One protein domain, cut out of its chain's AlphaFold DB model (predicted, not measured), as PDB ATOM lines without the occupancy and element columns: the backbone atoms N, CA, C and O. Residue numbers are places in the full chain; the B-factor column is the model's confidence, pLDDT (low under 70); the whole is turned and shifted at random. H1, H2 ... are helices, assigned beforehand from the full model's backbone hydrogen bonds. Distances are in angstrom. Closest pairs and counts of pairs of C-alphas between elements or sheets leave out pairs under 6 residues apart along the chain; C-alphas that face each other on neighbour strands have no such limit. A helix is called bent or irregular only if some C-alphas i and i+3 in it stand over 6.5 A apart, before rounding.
ATOM      1  N   VAL A  24      98.599 114.373 126.353       95.38
ATOM      2  CA  VAL A  24      98.653 115.793 125.975       95.38
ATOM      3  C   VAL A  24      97.752 116.115 124.787       95.38
ATOM      4  O   VAL A  24      97.014 117.081 124.882       95.38
ATOM      5  N   GLY A  25      97.746 115.333 123.704       94.62
ATOM      6  CA  GLY A  25      96.930 115.589 122.509       94.62
ATOM      7  C   GLY A  25      97.418 116.759 121.635       94.62
ATOM      8  O   GLY A  25      98.584 117.157 121.684       94.62
ATOM      9  N   ASP A  26      96.513 117.317 120.826       97.00
ATOM     10  CA  ASP A  26      96.832 118.331 119.810       97.00
ATOM     11  C   ASP A  26      97.262 119.692 120.385       97.00
ATOM     12  O   ASP A  26      96.780 120.104 121.450       97.00
ATOM     13  N   PRO A  27      98.132 120.444 119.685       97.00
ATOM     14  CA  PRO A  27      98.593 121.744 120.157       97.00
ATOM     15  C   PRO A  27      97.438 122.745 120.330       97.00
ATOM     16  O   PRO A  27      96.504 122.751 119.524       97.00
ATOM     17  N   PRO A  28      97.504 123.644 121.331       96.19
ATOM     18  CA  PRO A  28      96.564 124.752 121.458       96.19
ATOM     19  C   PRO A  28      96.459 125.580 120.168       96.19
ATOM     20  O   PRO A  28      97.461 125.882 119.512       96.19
ATOM     21  N   SER A  29      95.240 125.995 119.817       95.56
ATOM     22  CA  SER A  29      94.964 126.762 118.595       95.56
ATOM     23  C   SER A  29      95.673 128.120 118.565       95.56
ATOM     24  O   SER A  29      96.031 128.580 117.481       95.56
ATOM     25  N   CYS A  30      95.932 128.710 119.735       93.12
ATOM     26  CA  CYS A  30      96.602 129.998 119.910       93.12
ATOM     27  C   CYS A  30      98.115 129.986 119.635       93.12
ATOM     28  O   CYS A  30      98.707 131.057 119.546       93.12
ATOM     29  N   LEU A  31      98.747 128.814 119.501       95.31
ATOM     30  CA  LEU A  31     100.172 128.727 119.175       95.31
ATOM     31  C   LEU A  31     100.444 129.097 117.710       95.31
ATOM     32  O   LEU A  31      99.646 128.799 116.813       95.31
ATOM     33  N   ASP A  32     101.604 129.697 117.459       93.50
ATOM     34  CA  ASP A  32     102.111 129.936 116.108       93.50
ATOM     35  C   ASP A  32     102.522 128.623 115.407       93.50
ATOM     36  O   ASP A  32     102.506 127.533 115.989       93.50
ATOM     37  N   ALA A  33     102.820 128.703 114.107       94.50
ATOM     38  CA  ALA A  33     103.096 127.525 113.286       94.50
ATOM     39  C   ALA A  33     104.339 126.749 113.760       94.50
ATOM     40  O   ALA A  33     104.304 125.517 113.820       94.50
ATOM     41  N   ASP A  34     105.401 127.456 114.155       93.19
ATOM     42  CA  ASP A  34     106.638 126.834 114.626       93.19
ATOM     43  C   ASP A  34     106.463 126.193 116.004       93.19
ATOM     44  O   ASP A  34     106.856 125.038 116.191       93.19
ATOM     45  N   ALA A  35     105.799 126.854 116.958       95.00
ATOM     46  CA  ALA A  35     105.492 126.233 118.243       95.00
ATOM     47  C   ALA A  35     104.552 125.031 118.065       95.00
ATOM     48  O   ALA A  35     104.765 123.997 118.695       95.00
ATOM     49  N   LYS A  36     103.564 125.093 117.161       96.94
ATOM     50  CA  LYS A  36     102.726 123.926 116.815       96.94
ATOM     51  C   LYS A  36     103.549 122.774 116.240       96.94
ATOM     52  O   LYS A  36     103.251 121.614 116.522       96.94
ATOM     53  N   ARG A  37     104.569 123.065 115.429       95.88
ATOM     54  CA  ARG A  37     105.496 122.052 114.908       95.88
ATOM     55  C   ARG A  37     106.301 121.420 116.042       95.88
ATOM     56  O   ARG A  37     106.333 120.197 116.137       95.88
ATOM     57  N   PHE A  38     106.899 122.224 116.920       95.75
ATOM     58  CA  PHE A  38     107.686 121.701 118.041       95.75
ATOM     59  C   PHE A  38     106.843 120.980 119.090       95.75
ATOM     60  O   PHE A  38     107.310 119.986 119.636       95.75
ATOM     61  N   TRP A  39     105.590 121.382 119.302       97.44
ATOM     62  CA  TRP A  39     104.643 120.631 120.126       97.44
ATOM     63  C   TRP A  39     104.467 119.204 119.611       97.44
ATOM     64  O   TRP A  39     104.577 118.248 120.372       97.44
ATOM     65  N   ARG A  40     104.224 119.050 118.302       97.12
ATOM     66  CA  ARG A  40     104.041 117.734 117.669       97.12
ATOM     67  C   ARG A  40     105.306 116.878 117.681       97.12
ATOM     68  O   ARG A  40     105.198 115.669 117.553       97.12
ATOM     69  N   ILE A  41     106.476 117.493 117.845       95.81
ATOM     70  CA  ILE A  41     107.744 116.790 118.068       95.81
ATOM     71  C   ILE A  41     107.862 116.374 119.539       95.81
ATOM     72  O   ILE A  41     108.176 115.226 119.827       95.81
ATOM     73  N   PHE A  42     107.566 117.274 120.478       95.81
ATOM     74  CA  PHE A  42     107.701 116.991 121.905       95.81
ATOM     75  C   PHE A  42     106.689 115.976 122.434       95.81
ATOM     76  O   PHE A  42     107.053 115.159 123.271       95.81
ATOM     77  N   ALA A  43     105.436 116.020 121.975       95.56
ATOM     78  CA  ALA A  43     104.385 115.123 122.451       95.56
ATOM     79  C   ALA A  43     104.774 113.627 122.360       95.56
ATOM     80  O   ALA A  43     104.637 112.937 123.368       95.56
ATOM     81  N   PRO A  44     105.311 113.115 121.233       94.44
ATOM     82  CA  PRO A  44     105.824 111.745 121.173       94.44
ATOM     83  C   PRO A  44     107.206 111.558 121.828       94.44
ATOM     84  O   PRO A  44     107.515 110.449 122.252       94.44
ATOM     85  N   GLU A  45     108.050 112.595 121.931       93.56
ATOM     86  CA  GLU A  45     109.359 112.511 122.614       93.56
ATOM     87  C   GLU A  45     109.228 112.398 124.147       93.56
ATOM     88  O   GLU A  45     110.146 111.908 124.813       93.56
ATOM     89  N   LEU A  46     108.109 112.870 124.704       93.88
ATOM     90  CA  LEU A  46     107.827 112.952 126.138       93.88
ATOM     91  C   LEU A  46     106.498 112.236 126.472       93.88
ATOM     92  O   LEU A  46     105.556 112.876 126.944       93.88
ATOM     93  N   PRO A  47     106.401 110.910 126.242       91.06
ATOM     94  CA  PRO A  47     105.142 110.159 126.338       91.06
ATOM     95  C   PRO A  47     104.536 110.088 127.749       91.06
ATOM     96  O   PRO A  47     103.394 109.673 127.902       91.06
ATOM     97  N   TRP A  48     105.282 110.488 128.781       89.75
ATOM     98  CA  TRP A  48     104.799 110.565 130.162       89.75
ATOM     99  C   TRP A  48     103.977 111.818 130.472       89.75
ATOM    100  O   TRP A  48     103.370 111.881 131.537       89.75
ATOM    101  N   LEU A  49     103.983 112.829 129.596       93.19
ATOM    102  CA  LEU A  49     103.255 114.069 129.849       93.19
ATOM    103  C   LEU A  49     101.746 113.870 129.734       93.19
ATOM    104  O   LEU A  49     101.245 113.185 128.834       93.19
ATOM    105  N   GLN A  50     101.022 114.563 130.603       93.44
ATOM    106  CA  GLN A  50      99.572 114.504 130.686       93.44
ATOM    107  C   GLN A  50      98.924 115.832 130.274       93.44
ATOM    108  O   GLN A  50      99.587 116.849 130.043       93.44
ATOM    109  N   LYS A  51      97.596 115.850 130.151       93.44
ATOM    110  CA  LYS A  51      96.824 117.046 129.780       93.44
ATOM    111  C   LYS A  51      97.068 118.218 130.742       93.44
ATOM    112  O   LYS A  51      97.057 119.368 130.296       93.44
ATOM    113  N   SER A  52      97.332 117.946 132.018       92.25
ATOM    114  CA  SER A  52      97.765 118.926 133.028       92.25
ATOM    115  C   SER A  52      99.078 119.641 132.664       92.25
ATOM    116  O   SER A  52      99.216 120.835 132.931       92.25
ATOM    117  N   ASP A  53     100.000 118.972 131.968       94.81
ATOM    118  CA  ASP A  53     101.314 119.517 131.587       94.81
ATOM    119  C   ASP A  53     101.276 120.385 130.321       94.81
ATOM    120  O   ASP A  53     102.272 121.010 129.939       94.81
ATOM    121  N   ARG A  54     100.121 120.470 129.649       96.12
ATOM    122  CA  ARG A  54      99.964 121.191 128.374       96.12
ATOM    123  C   ARG A  54     100.450 122.638 128.430       96.12
ATOM    124  O   ARG A  54     100.971 123.137 127.434       96.12
ATOM    125  N   ALA A  55     100.286 123.316 129.566       95.81
ATOM    126  CA  ALA A  55     100.718 124.703 129.725       95.81
ATOM    127  C   ALA A  55     102.246 124.844 129.632       95.81
ATOM    128  O   ALA A  55     102.749 125.699 128.905       95.81
ATOM    129  N   ILE A  56     102.995 123.976 130.316       97.00
ATOM    130  CA  ILE A  56     104.460 124.021 130.292       97.00
ATOM    131  C   ILE A  56     105.028 123.453 128.982       97.00
ATOM    132  O   ILE A  56     106.027 123.965 128.470       97.00
ATOM    133  N   LEU A  57     104.342 122.486 128.364       97.50
ATOM    134  CA  LEU A  57     104.665 121.999 127.022       97.50
ATOM    135  C   LEU A  57     104.500 123.093 125.947       97.50
ATOM    136  O   LEU A  57     105.320 123.188 125.027       97.50
ATOM    137  N   ALA A  58     103.487 123.960 126.076       97.31
ATOM    138  CA  ALA A  58     103.301 125.110 125.187       97.31
ATOM    139  C   ALA A  58     104.500 126.062 125.273       97.31
ATOM    140  O   ALA A  58     105.099 126.394 124.248       97.31
ATOM    141  N   SER A  59     104.904 126.425 126.495       96.69
ATOM    142  CA  SER A  59     106.072 127.276 126.745       96.69
ATOM    143  C   SER A  59     107.357 126.669 126.180       96.69
ATOM    144  O   SER A  59     108.113 127.358 125.495       96.69
ATOM    145  N   ALA A  60     107.585 125.367 126.387       96.69
ATOM    146  CA  ALA A  60     108.743 124.667 125.830       96.69
ATOM    147  C   ALA A  60     108.767 124.718 124.296       96.69
ATOM    148  O   ALA A  60     109.822 124.936 123.698       96.69
ATOM    149  N   SER A  61     107.605 124.561 123.663       96.19
ATOM    150  CA  SER A  61     107.461 124.603 122.206       96.19
ATOM    151  C   SER A  61     107.758 125.996 121.643       96.19
ATOM    152  O   SER A  61     108.497 126.115 120.666       96.19
ATOM    153  N   MET A  62     107.262 127.052 122.298       94.75
ATOM    154  CA  MET A  62     107.560 128.448 121.943       94.75
ATOM    155  C   MET A  62     109.044 128.789 122.131       94.75
ATOM    156  O   MET A  62     109.653 129.440 121.282       94.75
ATOM    157  N   LEU A  63     109.652 128.332 123.228       94.62
ATOM    158  CA  LEU A  63     111.077 128.542 123.490       94.62
ATOM    159  C   LEU A  63     111.943 127.808 122.464       94.62
ATOM    160  O   LEU A  63     112.883 128.400 121.939       94.62
ATOM    161  N   ARG A  64     111.605 126.559 122.114       93.00
ATOM    162  CA  ARG A  64     112.312 125.800 121.069       93.00
ATOM    163  C   ARG A  64     112.192 126.481 119.706       93.00
ATOM    164  O   ARG A  64     113.198 126.569 119.008       93.00
ATOM    165  N   ALA A  65     111.020 127.027 119.373       92.75
ATOM    166  CA  ALA A  65     110.824 127.830 118.166       92.75
ATOM    167  C   ALA A  65     111.732 129.062 118.128       92.75
ATOM    168  O   ALA A  65     112.337 129.338 117.101       92.75
ATOM    169  N   ARG A  66     111.900 129.766 119.251       90.56
ATOM    170  CA  ARG A  66     112.806 130.924 119.320       90.56
ATOM    171  C   ARG A  66     114.288 130.548 119.308       90.56
ATOM    172  O   ARG A  66     115.077 131.287 118.744       90.56
ATOM    173  N   VAL A  67     114.666 129.437 119.941       90.69
ATOM    174  CA  VAL A  67     116.069 128.990 120.033       90.69
ATOM    175  C   VAL A  67     116.562 128.370 118.723       90.69
ATOM    176  O   VAL A  67     117.723 128.548 118.373       90.69
ATOM    177  N   LEU A  68     115.712 127.608 118.026       87.06
ATOM    178  CA  LEU A  68     116.084 126.878 116.805       87.06
ATOM    179  C   LEU A  68     115.536 127.505 115.517       87.06
ATOM    180  O   LEU A  68     115.958 127.116 114.431       87.06
ATOM    181  N   GLY A  69     114.563 128.408 115.619       73.88
ATOM    182  CA  GLY A  69     114.007 129.123 114.478       73.88
ATOM    183  C   GLY A  69     114.882 130.295 114.043       73.88
ATOM    184  O   GLY A  69     115.805 130.715 114.733       73.88
ATOM    185  N   SER A  70     114.557 130.853 112.882       62.47
ATOM    186  CA  SER A  70     115.298 131.957 112.256       62.47
ATOM    187  C   SER A  70     114.880 133.349 112.757       62.47
ATOM    188  O   SER A  70     115.313 134.351 112.198       62.47
ATOM    189  N   ALA A  71     113.985 133.422 113.747       57.97
ATOM    190  CA  ALA A  71     113.143 134.594 113.994       57.97
ATOM    191  C   ALA A  71     113.528 135.448 115.218       57.97
ATOM    192  O   ALA A  71     112.803 136.388 115.538       57.97
ATOM    193  N   GLY A  72     114.626 135.163 115.926       61.84
ATOM    194  CA  GLY A  72     114.976 135.965 117.100       61.84
ATOM    195  C   GLY A  72     116.441 135.919 117.506       61.84
ATOM    196  O   GLY A  72     117.135 134.933 117.276       61.84
ATOM    197  N   ASP A  73     116.877 136.991 118.169       76.19
ATOM    198  CA  ASP A  73     118.163 137.033 118.856       76.19
ATOM    199  C   ASP A  73     118.149 136.042 120.024       76.19
ATOM    200  O   ASP A  73     117.546 136.267 121.081       76.19
ATOM    201  N   VAL A  74     118.821 134.911 119.822       86.56
ATOM    202  CA  VAL A  74     119.045 133.923 120.874       86.56
ATOM    203  C   VAL A  74     120.031 134.512 121.873       86.56
ATOM    204  O   VAL A  74     121.230 134.600 121.620       86.56
ATOM    205  N   ASN A  75     119.527 134.903 123.040       89.06
ATOM    206  CA  ASN A  75     120.355 135.364 124.147       89.06
ATOM    207  C   ASN A  75     120.493 134.289 125.239       89.06
ATOM    208  O   ASN A  75     119.726 133.325 125.318       89.06
ATOM    209  N   GLY A  76     121.485 134.462 126.117       92.06
ATOM    210  CA  GLY A  76     121.767 133.499 127.183       92.06
ATOM    211  C   GLY A  76     120.600 133.283 128.156       92.06
ATOM    212  O   GLY A  76     120.429 132.175 128.665       92.06
ATOM    213  N   ALA A  77     119.761 134.303 128.381       92.75
ATOM    214  CA  ALA A  77     118.588 134.192 129.247       92.75
ATOM    215  C   ALA A  77     117.524 133.260 128.643       92.75
ATOM    216  O   ALA A  77     117.014 132.387 129.345       92.75
ATOM    217  N   LEU A  78     117.263 133.371 127.337       92.75
ATOM    218  CA  LEU A  78     116.353 132.492 126.600       92.75
ATOM    219  C   LEU A  78     116.830 131.032 126.643       92.75
ATOM    220  O   LEU A  78     116.049 130.128 126.935       92.75
ATOM    221  N   VAL A  79     118.125 130.799 126.401       93.00
ATOM    222  CA  VAL A  79     118.712 129.448 126.445       93.00
ATOM    223  C   VAL A  79     118.623 128.858 127.854       93.00
ATOM    224  O   VAL A  79     118.309 127.675 128.012       93.00
ATOM    225  N   ARG A  80     118.863 129.668 128.892       95.06
ATOM    226  CA  ARG A  80     118.718 129.242 130.290       95.06
ATOM    227  C   ARG A  80     117.271 128.873 130.617       95.06
ATOM    228  O   ARG A  80     117.054 127.829 131.229       95.06
ATOM    229  N   GLU A  81     116.310 129.687 130.194       95.81
ATOM    230  CA  GLU A  81     114.885 129.433 130.419       95.81
ATOM    231  C   GLU A  81     114.415 128.165 129.702       95.81
ATOM    232  O   GLU A  81     113.731 127.324 130.286       95.81
ATOM    233  N   TYR A  82     114.872 127.956 128.465       95.00
ATOM    234  CA  TYR A  82     114.588 126.733 127.724       95.00
ATOM    235  C   TYR A  82     115.132 125.492 128.443       95.00
ATOM    236  O   TYR A  82     114.401 124.522 128.643       95.00
ATOM    237  N   ARG A  83     116.381 125.534 128.924       94.19
ATOM    238  CA  ARG A  83     116.964 124.437 129.722       94.19
ATOM    239  C   ARG A  83     116.195 124.190 131.022       94.19
ATOM    240  O   ARG A  83     116.015 123.032 131.394       94.19
ATOM    241  N   SER A  84     115.747 125.251 131.695       95.56
ATOM    242  CA  SER A  84     114.932 125.159 132.913       95.56
ATOM    243  C   SER A  84     113.600 124.462 132.633       95.56
ATOM    244  O   SER A  84     113.264 123.477 133.291       95.56
ATOM    245  N   THR A  85     112.907 124.892 131.575       96.75
ATOM    246  CA  THR A  85     111.623 124.322 131.148       96.75
ATOM    247  C   THR A  85     111.754 122.836 130.793       96.75
ATOM    248  O   THR A  85     110.960 122.018 131.256       96.75
ATOM    249  N   LEU A  86     112.799 122.450 130.048       95.62
ATOM    250  CA  LEU A  86     113.097 121.037 129.772       95.62
ATOM    251  C   LEU A  86     113.357 120.239 131.059       95.62
ATOM    252  O   LEU A  86     112.996 119.067 131.150       95.62
ATOM    253  N   GLY A  87     113.976 120.868 132.059       94.44
ATOM    254  CA  GLY A  87     114.177 120.279 133.375       94.44
ATOM    255  C   GLY A  87     112.856 119.930 134.060       94.44
ATOM    256  O   GLY A  87     112.703 118.798 134.522       94.44
ATOM    257  N   CYS A  88     111.903 120.862 134.076       93.25
ATOM    258  CA  CYS A  88     110.573 120.658 134.653       93.25
ATOM    259  C   CYS A  88     109.780 119.550 133.945       93.25
ATOM    260  O   CYS A  88     109.110 118.775 134.613       93.25
ATOM    261  N   LEU A  89     109.915 119.429 132.621       94.56
ATOM    262  CA  LEU A  89     109.249 118.391 131.821       94.56
ATOM    263  C   LEU A  89     109.870 116.988 131.958       94.56
ATOM    264  O   LEU A  89     109.411 116.047 131.316       94.56
ATOM    265  N   GLY A  90     110.968 116.829 132.705       93.38
ATOM    266  CA  GLY A  90     111.718 115.567 132.725       93.38
ATOM    267  C   GLY A  90     112.466 115.273 131.415       93.38
ATOM    268  O   GLY A  90     112.969 114.171 131.216       93.38
ATOM    269  N   ALA A  91     112.588 116.261 130.526       92.62
ATOM    270  CA  ALA A  91     113.146 116.124 129.180       92.62
ATOM    271  C   ALA A  91     114.689 116.180 129.134       92.62
ATOM    272  O   ALA A  91     115.282 116.291 128.062       92.62
ATOM    273  N   THR A  92     115.364 116.112 130.285       89.00
ATOM    274  CA  THR A  92     116.832 116.069 130.385       89.00
ATOM    275  C   THR A  92     117.299 114.685 130.843       89.00
ATOM    276  O   THR A  92     116.573 114.032 131.590       89.00
ATOM    277  N   PRO A  93     118.510 114.217 130.471       82.62
ATOM    278  CA  PRO A  93     118.985 112.881 130.852       82.62
ATOM    279  C   PRO A  93     118.932 112.613 132.362       82.62
ATOM    280  O   PRO A  93     118.503 111.546 132.791       82.62
ATOM    281  N   THR A  94     119.307 113.604 133.172       78.19
ATOM    282  CA  THR A  94     119.302 113.502 134.638       78.19
ATOM    283  C   THR A  94     117.888 113.439 135.214       78.19
ATOM    284  O   THR A  94     117.656 112.737 136.197       78.19
ATOM    285  N   ASN A  95     116.932 114.157 134.619       79.75
ATOM    286  CA  ASN A  95     115.564 114.185 135.130       79.75
ATOM    287  C   ASN A  95     114.721 113.031 134.591       79.75
ATOM    288  O   ASN A  95     113.857 112.554 135.318       79.75
TER     289      ASN A  95
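AT A GLANCE: This is residues 24 to 95 of the 119 residues of an uncharacterized protein of Paracoccus liaowanqingii (UniProt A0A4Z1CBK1). Three helices lie across a flat body: H2, the longest by residues, is in the middle, H1 crosses it steeply on one side, and H3 folds back beside it on the other side as the second leg of a helical hairpin. H1 and H3 have H2 between them and are apart, and with H1 crossed over H2 the three do not all run side by side. The printed part has 72 residues with three named helices, in the order H1, H2, H3 along the chain, and no named strand; the class is all helix, with 44 of the 72 residues in helices. The whole is compact, with a radius of gyration of the C-alphas of 11.6 A, and the C-alphas span 31 by 31 by 16 A along their three main axes.

IN THESE COORDINATES: The printed part begins at Val 24, whose C-alpha is at (98.653, 115.793, 125.975), and residues 24 to 32 come before the first named element. H1 is residues 33 to 45, from Ala 33 to Glu 45, and measures 18.8 A from first to last C-alpha; it begins at C-alpha 33, at (103.096, 127.525, 113.286). H1 is neither bent nor irregular, but only just: C-alphas 41 and 44 are 6.2 A apart. H2 is residues 51 to 68, from Lys 51 to Leu 68, with 25.2 A from first to last C-alpha. H2 is irregular, with C-alphas 52 and 55 standing 7.3 A apart, and its line is a rough one; it also has a kink of 28 degrees near residue 58. H3 is residues 76 to 88, from Gly 76 to Cys 88, and measures 18.6 A from first to last C-alpha; it ends at C-alpha 88, at (110.573, 120.658, 134.653). Residues 89 to 95 follow H3 and hold no named element.

HOW THE PARTS SIT: H1 and H2 touch, with 19 pairs of C-alphas within 8 A. Their closest C-alphas are those of Ala 35 and Ser 61, 4.7 A apart. H2 touches H1 with residues 57 to 65 alone. The centres of H1 and H2 are 8.2 A apart, and the two helices run opposite ways at a steep tilt of 59 degrees. H2 and H3 also touch, with 11 pairs of C-alphas within 8 A, and their closest C-alphas are those of Leu 63 and Tyr 82, 5.8 A apart. Their centres are 10.7 A apart, and they run opposite ways at a shallow tilt of 29 degrees, as a helical hairpin. H1 and H3 are apart. In H3 every pair of O of residue i and N of residue i+4 is within hydrogen-bond range; in H1 8 of 9 such pairs are, and in H2 12 of 14.

THE WHOLE: The two C-alphas farthest apart are those of Ser 29 and Thr 94, 32.0 A from each other. The first and last printed C-alphas, those of Val 24 and Asn 95, are 19.3 A apart. The outline is flat. The printed residues run from 24 to 95 without a gap. The link from H1 to H2, with 5 residues between them, is tight; the link from H2 to H3, with 7 residues between them, is short; there is no long link between the helices. The mean pLDDT of the printed part is 91.7, and the model's confidence is under 70 at three residues, 70 to 72, which lie in the link from H2 to H3.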